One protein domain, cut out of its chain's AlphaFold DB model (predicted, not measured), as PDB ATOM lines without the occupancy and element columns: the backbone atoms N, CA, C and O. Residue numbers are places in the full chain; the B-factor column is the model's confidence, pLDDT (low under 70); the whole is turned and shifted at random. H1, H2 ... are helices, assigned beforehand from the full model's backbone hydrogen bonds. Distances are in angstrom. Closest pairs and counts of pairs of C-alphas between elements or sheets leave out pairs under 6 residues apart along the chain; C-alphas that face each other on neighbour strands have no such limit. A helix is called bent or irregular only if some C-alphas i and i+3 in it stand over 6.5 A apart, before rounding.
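This is residues 111 to 189 of the 189 residues of the protein "Acyl_transf_3 domain-containing protein" of Heligmosomoides polygyrus (UniProt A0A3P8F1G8). One long, bent helix, H1, makes the length of the model, and a shorter helix, H2, folds back alongside its second arm, H1b, in a loose, helical U. The far end of the first arm, H1a, sticks out with residues 111 to 124, and the last 20 residues form a tail with no named element. The printed part has 79 residues with two named helices, H1 then H2, and no named strand; the class is all helix. The whole is loose, with a radius of gyration of the C-alphas of 15.6 A and spans of 55 by 22 by 22 A.

H1, residues 114 to 146, was assigned as one helix by its hydrogen bonds but is bent: C-alphas 127 and 130 are 6.6 A apart. Its arms H1a, residues 114 to 127, and H1b, residues 130 to 146, stand at a shallow tilt of 30 degrees. H1b has a kink of 30 degrees near residue 140. H2, residues 157 to 169, and H1b are close but not clearly touching; their closest C-alphas, those of Val 140 and Arg 157, are 7.6 A apart. They run opposite ways at a shallow tilt of 12 degrees. H1a and H2 are apart. In H1a every O i to N i+4 pair is within hydrogen-bond range; in H1b 10 of 13 are, in H2 6 of 9.

H1a is 20.3 A long from C-alpha 114 at (207.175, 146.354, 142.994). H1b is 22.9 A long and ends at C-alpha 146, (226.756, 168.498, 178.622). H2, 19.2 A long, ends at C-alpha 169, (219.243, 150.736, 158.565); it is irregular, with C-alphas 162 and 165 7.5 A apart.

The two C-alphas farthest apart, those of Arg 112 and Pro 150, are 55.7 A apart. The printed part has no cut, and the link from H1 to H2 is short. Mean pLDDT of the printed part is 72.8; residue 111, residues 147 to 158 and residues 176 to 189 are under 70.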
ATOM      1  N   ALA A 111     198.679 146.848 142.262       66.38
ATOM      2  CA  ALA A 111     199.322 146.312 143.467       66.38
ATOM      3  C   ALA A 111     200.473 145.323 143.179       66.38
ATOM      4  O   ALA A 111     201.296 145.067 144.058       66.38
ATOM      5  N   ARG A 112     200.545 144.797 141.946       70.12
ATOM      6  CA  ARG A 112     201.613 143.910 141.463       70.12
ATOM      7  C   ARG A 112     202.917 144.627 141.108       70.12
ATOM      8  O   ARG A 112     203.932 143.954 140.989       70.12
ATOM      9  N   ASN A 113     202.923 145.951 140.937       77.88
ATOM     10  CA  ASN A 113     204.148 146.665 140.579       77.88
ATOM     11  C   ASN A 113     205.060 146.838 141.813       77.88
ATOM     12  O   ASN A 113     204.710 147.606 142.715       77.88
ATOM     13  N   PRO A 114     206.259 146.219 141.855       80.31
ATOM     14  CA  PRO A 114     207.175 146.354 142.994       80.31
ATOM     15  C   PRO A 114     207.688 147.793 143.160       80.31
ATOM     16  O   PRO A 114     207.943 148.242 144.276       80.31
ATOM     17  N   LEU A 115     207.750 148.557 142.062       80.62
ATOM     18  CA  LEU A 115     208.148 149.967 142.062       80.62
ATOM     19  C   LEU A 115     207.246 150.840 142.953       80.62
ATOM     20  O   LEU A 115     207.722 151.783 143.581       80.62
ATOM     21  N   MET A 116     205.951 150.517 143.033       79.00
ATOM     22  CA  MET A 116     204.989 151.245 143.863       79.00
ATOM     23  C   MET A 116     205.316 151.084 145.350       79.00
ATOM     24  O   MET A 116     205.382 152.071 146.086       79.00
ATOM     25  N   TRP A 117     205.550 149.844 145.782       81.44
ATOM     26  CA  TRP A 117     205.935 149.538 147.155       81.44
ATOM     27  C   TRP A 117     207.275 150.186 147.500       81.44
ATOM     28  O   TRP A 117     207.386 150.833 148.542       81.44
ATOM     29  N   LEU A 118     208.250 150.121 146.588       85.75
ATOM     30  CA  LEU A 118     209.552 150.763 146.760       85.75
ATOM     31  C   LEU A 118     209.417 152.282 146.962       85.75
ATOM     32  O   LEU A 118     209.996 152.821 147.903       85.75
ATOM     33  N   MET A 119     208.594 152.975 146.170       82.06
ATOM     34  CA  MET A 119     208.348 154.414 146.359       82.06
ATOM     35  C   MET A 119     207.720 154.745 147.722       82.06
ATOM     36  O   MET A 119     208.088 155.748 148.340       82.06
ATOM     37  N   ILE A 120     206.789 153.919 148.214       82.06
ATOM     38  CA  ILE A 120     206.177 154.106 149.541       82.06
ATOM     39  C   ILE A 120     207.239 153.968 150.639       82.06
ATOM     40  O   ILE A 120     207.319 154.825 151.526       82.06
ATOM     41  N   TYR A 121     208.081 152.937 150.557       85.12
ATOM     42  CA  TYR A 121     209.165 152.712 151.514       85.12
ATOM     43  C   TYR A 121     210.213 153.826 151.481       85.12
ATOM     44  O   TYR A 121     210.553 154.361 152.535       85.12
ATOM     45  N   VAL A 122     210.658 154.258 150.298       87.50
ATOM     46  CA  VAL A 122     211.630 155.358 150.153       87.50
ATOM     47  C   VAL A 122     211.079 156.662 150.729       87.50
ATOM     48  O   VAL A 122     211.791 157.380 151.435       87.50
ATOM     49  N   LYS A 123     209.794 156.964 150.504       83.25
ATOM     50  CA  LYS A 123     209.150 158.154 151.080       83.25
ATOM     51  C   LYS A 123     209.063 158.084 152.609       83.25
ATOM     52  O   LYS A 123     209.200 159.103 153.284       83.25
ATOM     53  N   ARG A 124     208.832 156.892 153.167       85.06
ATOM     54  CA  ARG A 124     208.846 156.679 154.621       85.06
ATOM     55  C   ARG A 124     210.258 156.845 155.185       85.06
ATOM     56  O   ARG A 124     210.419 157.552 156.176       85.06
ATOM     57  N   TYR A 125     211.258 156.266 154.526       85.94
ATOM     58  CA  TYR A 125     212.662 156.355 154.924       85.94
ATOM     59  C   TYR A 125     213.154 157.807 154.928       85.94
ATOM     60  O   TYR A 125     213.575 158.320 155.958       85.94
ATOM     61  N   THR A 126     212.981 158.526 153.817       87.12
ATOM     62  CA  THR A 126     213.403 159.935 153.681       87.12
ATOM     63  C   THR A 126     212.725 160.893 154.662       87.12
ATOM     64  O   THR A 126     213.279 161.950 154.947       87.12
ATOM     65  N   ARG A 127     211.555 160.542 155.215       83.12
ATOM     66  CA  ARG A 127     210.880 161.343 156.246       83.12
ATOM     67  C   ARG A 127     211.440 161.108 157.652       83.12
ATOM     68  O   ARG A 127     211.540 162.062 158.415       83.12
ATOM     69  N   ILE A 128     211.746 159.859 158.014       84.31
ATOM     70  CA  ILE A 128     212.128 159.488 159.390       84.31
ATOM     71  C   ILE A 128     213.639 159.652 159.602       84.31
ATOM     72  O   ILE A 128     214.066 160.225 160.603       84.31
ATOM     73  N   THR A 129     214.445 159.226 158.627       85.62
ATOM     74  CA  THR A 129     215.910 159.251 158.695       85.62
ATOM     75  C   THR A 129     216.526 160.618 159.021       85.62
ATOM     76  O   THR A 129     217.430 160.629 159.850       85.62
ATOM     77  N   PRO A 130     216.088 161.775 158.473       84.00
ATOM     78  CA  PRO A 130     216.726 163.052 158.803       84.00
ATOM     79  C   PRO A 130     216.532 163.443 160.270       84.00
ATOM     80  O   PRO A 130     217.468 163.919 160.901       84.00
ATOM     81  N   VAL A 131     215.347 163.202 160.837       84.31
ATOM     82  CA  VAL A 131     215.086 163.480 162.258       84.31
ATOM     83  C   VAL A 131     215.936 162.562 163.131       84.31
ATOM     84  O   VAL A 131     216.570 163.017 164.076       84.31
ATOM     85  N   TYR A 132     215.999 161.281 162.772       83.44
ATOM     86  CA  TYR A 132     216.797 160.303 163.496       83.44
ATOM     87  C   TYR A 132     218.304 160.607 163.447       83.44
ATOM     88  O   TYR A 132     218.982 160.530 164.467       83.44
ATOM     89  N   ALA A 133     218.815 161.030 162.288       84.88
ATOM     90  CA  ALA A 133     220.205 161.443 162.106       84.88
ATOM     91  C   ALA A 133     220.575 162.625 163.009       84.88
ATOM     92  O   ALA A 133     221.644 162.632 163.614       84.88
ATOM     93  N   VAL A 134     219.681 163.614 163.105       85.38
ATOM     94  CA  VAL A 134     219.874 164.788 163.960       85.38
ATOM     95  C   VAL A 134     219.934 164.372 165.428       85.38
ATOM     96  O   VAL A 134     220.876 164.758 166.112       85.38
ATOM     97  N   ILE A 135     218.995 163.543 165.897       82.94
ATOM     98  CA  ILE A 135     218.992 163.036 167.281       82.94
ATOM     99  C   ILE A 135     220.286 162.269 167.580       82.94
ATOM    100  O   ILE A 135     220.964 162.586 168.549       82.94
ATOM    101  N   MET A 136     220.686 161.342 166.704       79.75
ATOM    102  CA  MET A 136     221.928 160.581 166.874       79.75
ATOM    103  C   MET A 136     223.164 161.494 166.932       79.75
ATOM    104  O   MET A 136     224.079 161.258 167.718       79.75
ATOM    105  N   LEU A 137     223.201 162.555 166.120       82.56
ATOM    106  CA  LEU A 137     224.293 163.527 166.145       82.56
ATOM    107  C   LEU A 137     224.327 164.292 167.472       82.56
ATOM    108  O   LEU A 137     225.406 164.452 168.044       82.56
ATOM    109  N   PHE A 138     223.175 164.733 167.980       81.50
ATOM    110  CA  PHE A 138     223.076 165.376 169.293       81.50
ATOM    111  C   PHE A 138     223.491 164.429 170.428       81.50
ATOM    112  O   PHE A 138     224.235 164.856 171.311       81.50
ATOM    113  N   ASP A 139     223.100 163.155 170.369       75.44
ATOM    114  CA  ASP A 139     223.494 162.119 171.334       75.44
ATOM    115  C   ASP A 139     225.013 161.924 171.370       75.44
ATOM    116  O   ASP A 139     225.633 161.982 172.431       75.44
ATOM    117  N   VAL A 140     225.660 161.774 170.214       77.00
ATOM    118  CA  VAL A 140     227.115 161.551 170.161       77.00
ATOM    119  C   VAL A 140     227.912 162.814 170.509       77.00
ATOM    120  O   VAL A 140     228.985 162.719 171.109       77.00
ATOM    121  N   THR A 141     227.422 164.001 170.141       78.88
ATOM    122  CA  THR A 141     228.167 165.261 170.309       78.88
ATOM    123  C   THR A 141     227.784 165.998 171.585       78.88
ATOM    124  O   THR A 141     228.589 166.091 172.499       78.88
ATOM    125  N   LEU A 142     226.566 166.524 171.676       76.25
ATOM    126  CA  LEU A 142     226.157 167.437 172.739       76.25
ATOM    127  C   LEU A 142     226.044 166.716 174.085       76.25
ATOM    128  O   LEU A 142     226.595 167.175 175.085       76.25
ATOM    129  N   PHE A 143     225.409 165.547 174.098       72.81
ATOM    130  CA  PHE A 143     225.204 164.773 175.321       72.81
ATOM    131  C   PHE A 143     226.485 164.138 175.883       72.81
ATOM    132  O   PHE A 143     226.506 163.758 177.049       72.81
ATOM    133  N   THR A 144     227.581 164.067 175.119       70.12
ATOM    134  CA  THR A 144     228.875 163.632 175.676       70.12
ATOM    135  C   THR A 144     229.622 164.734 176.427       70.12
ATOM    136  O   THR A 144     230.499 164.403 177.223       70.12
ATOM    137  N   TYR A 145     229.288 166.012 176.206       71.06
ATOM    138  CA  TYR A 145     229.926 167.152 176.882       71.06
ATOM    139  C   TYR A 145     229.033 167.817 177.932       71.06
ATOM    140  O   TYR A 145     229.543 168.322 178.927       71.06
ATOM    141  N   VAL A 146     227.715 167.833 177.720       70.06
ATOM    142  CA  VAL A 146     226.756 168.498 178.622       70.06
ATOM    143  C   VAL A 146     226.397 167.622 179.823       70.06
ATOM    144  O   VAL A 146     225.933 168.119 180.848       70.06
ATOM    145  N   SER A 147     226.642 166.318 179.732       65.94
ATOM    146  CA  SER A 147     226.158 165.382 180.728       65.94
ATOM    147  C   SER A 147     227.236 164.920 181.702       65.94
ATOM    148  O   SER A 147     227.952 163.949 181.468       65.94
ATOM    149  N   SER A 148     227.297 165.594 182.845       64.75
ATOM    150  CA  SER A 148     228.086 165.196 184.011       64.75
ATOM    151  C   SER A 148     227.162 165.102 185.225       64.75
ATOM    152  O   SER A 148     226.986 166.071 185.962       64.75
ATOM    153  N   GLY A 149     226.516 163.950 185.406       67.31
ATOM    154  CA  GLY A 149     225.629 163.699 186.541       67.31
ATOM    155  C   GLY A 149     225.717 162.247 187.016       67.31
ATOM    156  O   GLY A 149     225.969 161.367 186.196       67.31
ATOM    157  N   PRO A 150     225.484 161.970 188.313       65.19
ATOM    158  CA  PRO A 150     225.597 160.625 188.894       65.19
ATOM    159  C   PRO A 150     224.614 159.609 188.291       65.19
ATOM    160  O   PRO A 150     224.859 158.410 188.338       65.19
ATOM    161  N   PHE A 151     223.524 160.087 187.685       64.00
ATOM    162  CA  PHE A 151     222.521 159.261 187.002       64.00
ATOM    163  C   PHE A 151     222.703 159.206 185.480       64.00
ATOM    164  O   PHE A 151     221.881 158.609 184.782       64.00
ATOM    165  N   TRP A 152     223.740 159.853 184.942       66.00
ATOM    166  CA  TRP A 152     223.993 159.852 183.509       66.00
ATOM    167  C   TRP A 152     224.761 158.595 183.099       66.00
ATOM    168  O   TRP A 152     225.848 158.331 183.611       66.00
ATOM    169  N   ARG A 153     224.221 157.822 182.149       64.94
ATOM    170  CA  ARG A 153     224.943 156.681 181.575       64.94
ATOM    171  C   ARG A 153     225.927 157.192 180.519       64.94
ATOM    172  O   ARG A 153     225.488 157.831 179.561       64.94
ATOM    173  N   PRO A 154     227.241 156.943 180.660       62.97
ATOM    174  CA  PRO A 154     228.206 157.381 179.665       62.97
ATOM    175  C   PRO A 154     227.944 156.662 178.337       62.97
ATOM    176  O   PRO A 154     227.806 155.442 178.293       62.97
ATOM    177  N   ILE A 155     227.872 157.427 177.248       66.19
ATOM    178  CA  ILE A 155     227.731 156.871 175.901       66.19
ATOM    179  C   ILE A 155     229.056 156.196 175.527       66.19
ATOM    180  O   ILE A 155     230.098 156.851 175.420       66.19
ATOM    181  N   GLU A 156     229.008 154.881 175.308       66.12
ATOM    182  CA  GLU A 156     230.121 154.042 174.856       66.12
ATOM    183  C   GLU A 156     230.549 154.442 173.429       66.12
ATOM    184  O   GLU A 156     230.077 153.910 172.418       66.12
ATOM    185  N   ARG A 157     231.472 155.410 173.326       66.56
ATOM    186  CA  ARG A 157     231.946 155.966 172.041       66.56
ATOM    187  C   ARG A 157     232.478 154.892 171.086       66.56
ATOM    188  O   ARG A 157     232.315 155.012 169.872       66.56
ATOM    189  N   GLN A 158     233.119 153.851 171.620       68.81
ATOM    190  CA  GLN A 158     233.675 152.757 170.822       68.81
ATOM    191  C   GLN A 158     232.585 151.843 170.261       68.81
ATOM    192  O   GLN A 158     232.617 151.535 169.069       68.81
ATOM    193  N   GLY A 159     231.599 151.467 171.083       71.38
ATOM    194  CA  GLY A 159     230.432 150.708 170.634       71.38
ATOM    195  C   GLY A 159     229.694 151.447 169.522       71.38
ATOM    196  O   GLY A 159     229.460 150.881 168.452       71.38
ATOM    197  N   CYS A 160     229.470 152.750 169.711       73.06
ATOM    198  CA  CYS A 160     228.726 153.530 168.736       73.06
ATOM    199  C   CYS A 160     229.456 153.723 167.395       73.06
ATOM    200  O   CYS A 160     228.850 153.656 166.323       73.06
ATOM    201  N   ARG A 161     230.787 153.869 167.407       74.00
ATOM    202  CA  ARG A 161     231.580 153.963 166.167       74.00
ATOM    203  C   ARG A 161     231.470 152.711 165.291       74.00
ATOM    204  O   ARG A 161     231.704 152.797 164.087       74.00
ATOM    205  N   MET A 162     231.100 151.568 165.865       75.81
ATOM    206  CA  MET A 162     230.899 150.331 165.113       75.81
ATOM    207  C   MET A 162     229.439 150.069 164.738       75.81
ATOM    208  O   MET A 162     229.207 149.465 163.695       75.81
ATOM    209  N   SER A 163     228.467 150.512 165.543       78.12
ATOM    210  CA  SER A 163     227.032 150.244 165.336       78.12
ATOM    211  C   SER A 163     226.235 151.425 164.768       78.12
ATOM    212  O   SER A 163     225.044 151.305 164.490       78.12
ATOM    213  N   TRP A 164     226.849 152.583 164.509       79.31
ATOM    214  CA  TRP A 164     226.124 153.732 163.943       79.31
ATOM    215  C   TRP A 164     225.379 153.395 162.639       79.31
ATOM    216  O   TRP A 164     224.303 153.931 162.400       79.31
ATOM    217  N   TRP A 165     225.894 152.487 161.806       81.44
ATOM    218  CA  TRP A 165     225.255 152.107 160.541       81.44
ATOM    219  C   TRP A 165     224.045 151.181 160.742       81.44
ATOM    220  O   TRP A 165     223.050 151.337 160.032       81.44
ATOM    221  N   THR A 166     224.060 150.279 161.735       79.50
ATOM    222  CA  THR A 166     222.877 149.466 162.091       79.50
ATOM    223  C   THR A 166     221.745 150.374 162.572       79.50
ATOM    224  O   THR A 166     220.592 150.172 162.182       79.50
ATOM    225  N   ASN A 167     222.127 151.449 163.280       78.88
ATOM    226  CA  ASN A 167     221.487 152.760 163.403       78.88
ATOM    227  C   ASN A 167     220.527 153.110 162.262       78.88
ATOM    228  O   ASN A 167     219.301 153.044 162.358       78.88
ATOM    229  N   PHE A 168     221.154 153.489 161.153       81.50
ATOM    230  CA  PHE A 168     220.524 154.068 159.971       81.50
ATOM    231  C   PHE A 168     219.711 153.087 159.132       81.50
ATOM    232  O   PHE A 168     218.841 153.515 158.367       81.50
ATOM    233  N   ILE A 169     219.992 151.791 159.256       81.94
ATOM    234  CA  ILE A 169     219.243 150.736 158.565       81.94
ATOM    235  C   ILE A 169     218.106 150.191 159.454       81.94
ATOM    236  O   ILE A 169     217.321 149.360 159.008       81.94
ATOM    237  N   TYR A 170     217.953 150.697 160.687       78.75
ATOM    238  CA  TYR A 170     216.961 150.246 161.674       78.75
ATOM    239  C   TYR A 170     217.093 148.757 162.052       78.75
ATOM    240  O   TYR A 170     216.108 148.111 162.405       78.75
ATOM    241  N   MET A 171     218.310 148.204 162.007       80.50
ATOM    242  CA  MET A 171     218.587 146.790 162.311       80.50
ATOM    243  C   MET A 171     219.209 146.554 163.697       80.50
ATOM    244  O   MET A 171     219.632 145.442 163.990       80.50
ATOM    245  N   ASN A 172     219.233 147.556 164.579       74.50
ATOM    246  CA  ASN A 172     219.858 147.453 165.916       74.50
ATOM    247  C   ASN A 172     219.219 146.407 166.825       74.50
ATOM    248  O   ASN A 172     219.884 145.843 167.678       74.50
ATOM    249  N   ASN A 173     217.935 146.113 166.613       71.62
ATOM    250  CA  ASN A 173     217.238 145.063 167.353       71.62
ATOM    251  C   ASN A 173     217.668 143.640 166.947       71.62
ATOM    252  O   ASN A 173     217.325 142.690 167.644       71.62
ATOM    253  N   PHE A 174     218.364 143.481 165.815       77.94
ATOM    254  CA  PHE A 174     218.787 142.182 165.274       77.94
ATOM    255  C   PHE A 174     220.308 142.025 165.221       77.94
ATOM    256  O   PHE A 174     220.816 140.911 165.308       77.94
ATOM    257  N   LEU A 175     221.034 143.129 165.046       73.31
ATOM    258  CA  LEU A 175     222.482 143.153 164.885       73.31
ATOM    259  C   LEU A 175     223.106 143.973 166.014       73.31
ATOM    260  O   LEU A 175     222.688 145.104 166.243       73.31
ATOM    261  N   LEU A 176     224.157 143.430 166.642       68.12
ATOM    262  CA  LEU A 176     225.005 144.137 167.615       68.12
ATOM    263  C   LEU A 176     224.233 144.718 168.819       68.12
ATOM    264  O   LEU A 176     224.528 145.827 169.262       68.12
ATOM    265  N   GLN A 177     223.291 143.946 169.371       66.06
ATOM    266  CA  GLN A 177     222.478 144.335 170.534       66.06
ATOM    267  C   GLN A 177     223.327 144.683 171.774       66.06
ATOM    268  O   GLN A 177     222.931 145.504 172.589       66.06
ATOM    269  N   ASP A 178     224.539 144.132 171.882       64.44
ATOM    270  CA  ASP A 178     225.460 144.414 172.992       64.44
ATOM    271  C   ASP A 178     226.205 145.757 172.848       64.44
ATOM    272  O   ASP A 178     226.917 146.177 173.760       64.44
ATOM    273  N   LYS A 179     226.110 146.426 171.688       66.19
ATOM    274  CA  LYS A 179     226.860 147.653 171.362       66.19
ATOM    275  C   LYS A 179     225.933 148.737 170.826       66.19
ATOM    276  O   LYS A 179     226.018 149.130 169.664       66.19
ATOM    277  N   GLU A 180     225.048 149.238 171.677       66.25
ATOM    278  CA  GLU A 180     224.064 150.254 171.299       66.25
ATOM    279  C   GLU A 180     224.668 151.671 171.260       66.25
ATOM    280  O   GLU A 180     225.400 152.079 172.160       66.25
ATOM    281  N   CYS A 181     224.351 152.446 170.214       67.12
ATOM    282  CA  CYS A 181     224.685 153.879 170.145       67.12
ATOM    283  C   CYS A 181     223.725 154.739 170.970       67.12
ATOM    284  O   CYS A 181     224.137 155.722 171.578       67.12
ATOM    285  N   VAL A 182     222.430 154.412 170.902       64.19
ATOM    286  CA  VAL A 182     221.337 155.230 171.429       64.19
ATOM    287  C   VAL A 182     220.601 154.405 172.478       64.19
ATOM    288  O   VAL A 182     219.729 153.600 172.154       64.19
ATOM    289  N   SER A 183     220.937 154.630 173.748       53.84
ATOM    290  CA  SER A 183     220.434 153.864 174.900       53.84
ATOM    291  C   SER A 183     218.918 153.957 175.120       53.84
ATOM    292  O   SER A 183     218.347 153.172 175.869       53.84
ATOM    293  N   HIS A 184     218.245 154.921 174.488       55.78
ATOM    294  CA  HIS A 184     216.806 155.151 174.643       55.78
ATOM    295  C   HIS A 184     215.930 154.385 173.635       55.78
ATOM    296  O   HIS A 184     214.710 154.541 173.653       55.78
ATOM    297  N   GLN A 185     216.508 153.551 172.763       49.03
ATOM    298  CA  GLN A 185     215.728 152.799 171.767       49.03
ATOM    299  C   GLN A 185     215.097 151.502 172.293       49.03
ATOM    300  O   GLN A 185     214.132 151.022 171.700       49.03
ATOM    301  N   LEU A 186     215.572 150.970 173.422       38.31
ATOM    302  CA  LEU A 186     215.122 149.691 173.993       38.31
ATOM    303  C   LEU A 186     213.685 149.684 174.550       38.31
ATOM    304  O   LEU A 186     213.189 148.623 174.912       38.31
ATOM    305  N   SER A 187     212.993 150.829 174.617       34.88
ATOM    306  CA  SER A 187     211.607 150.890 175.119       34.88
ATOM    307  C   SER A 187     210.536 150.597 174.056       34.88
ATOM    308  O   SER A 187     209.348 150.671 174.364       34.88
ATOM    309  N   ALA A 188     210.922 150.303 172.812       31.64
ATOM    310  CA  ALA A 188     209.996 149.918 171.748       31.64
ATOM    311  C   ALA A 188     210.145 148.424 171.424       31.64
ATOM    312  O   ALA A 188     210.548 148.050 170.321       31.64
ATOM    313  N   ARG A 189     209.845 147.583 172.413       32.50
ATOM    314  CA  ARG A 189     209.431 146.198 172.203       32.50
ATOM    315  C   ARG A 189     208.047 146.014 172.786       32.50
ATOM    316  O   ARG A 189     207.814 146.597 173.868       32.50
TER     317      ARG A 189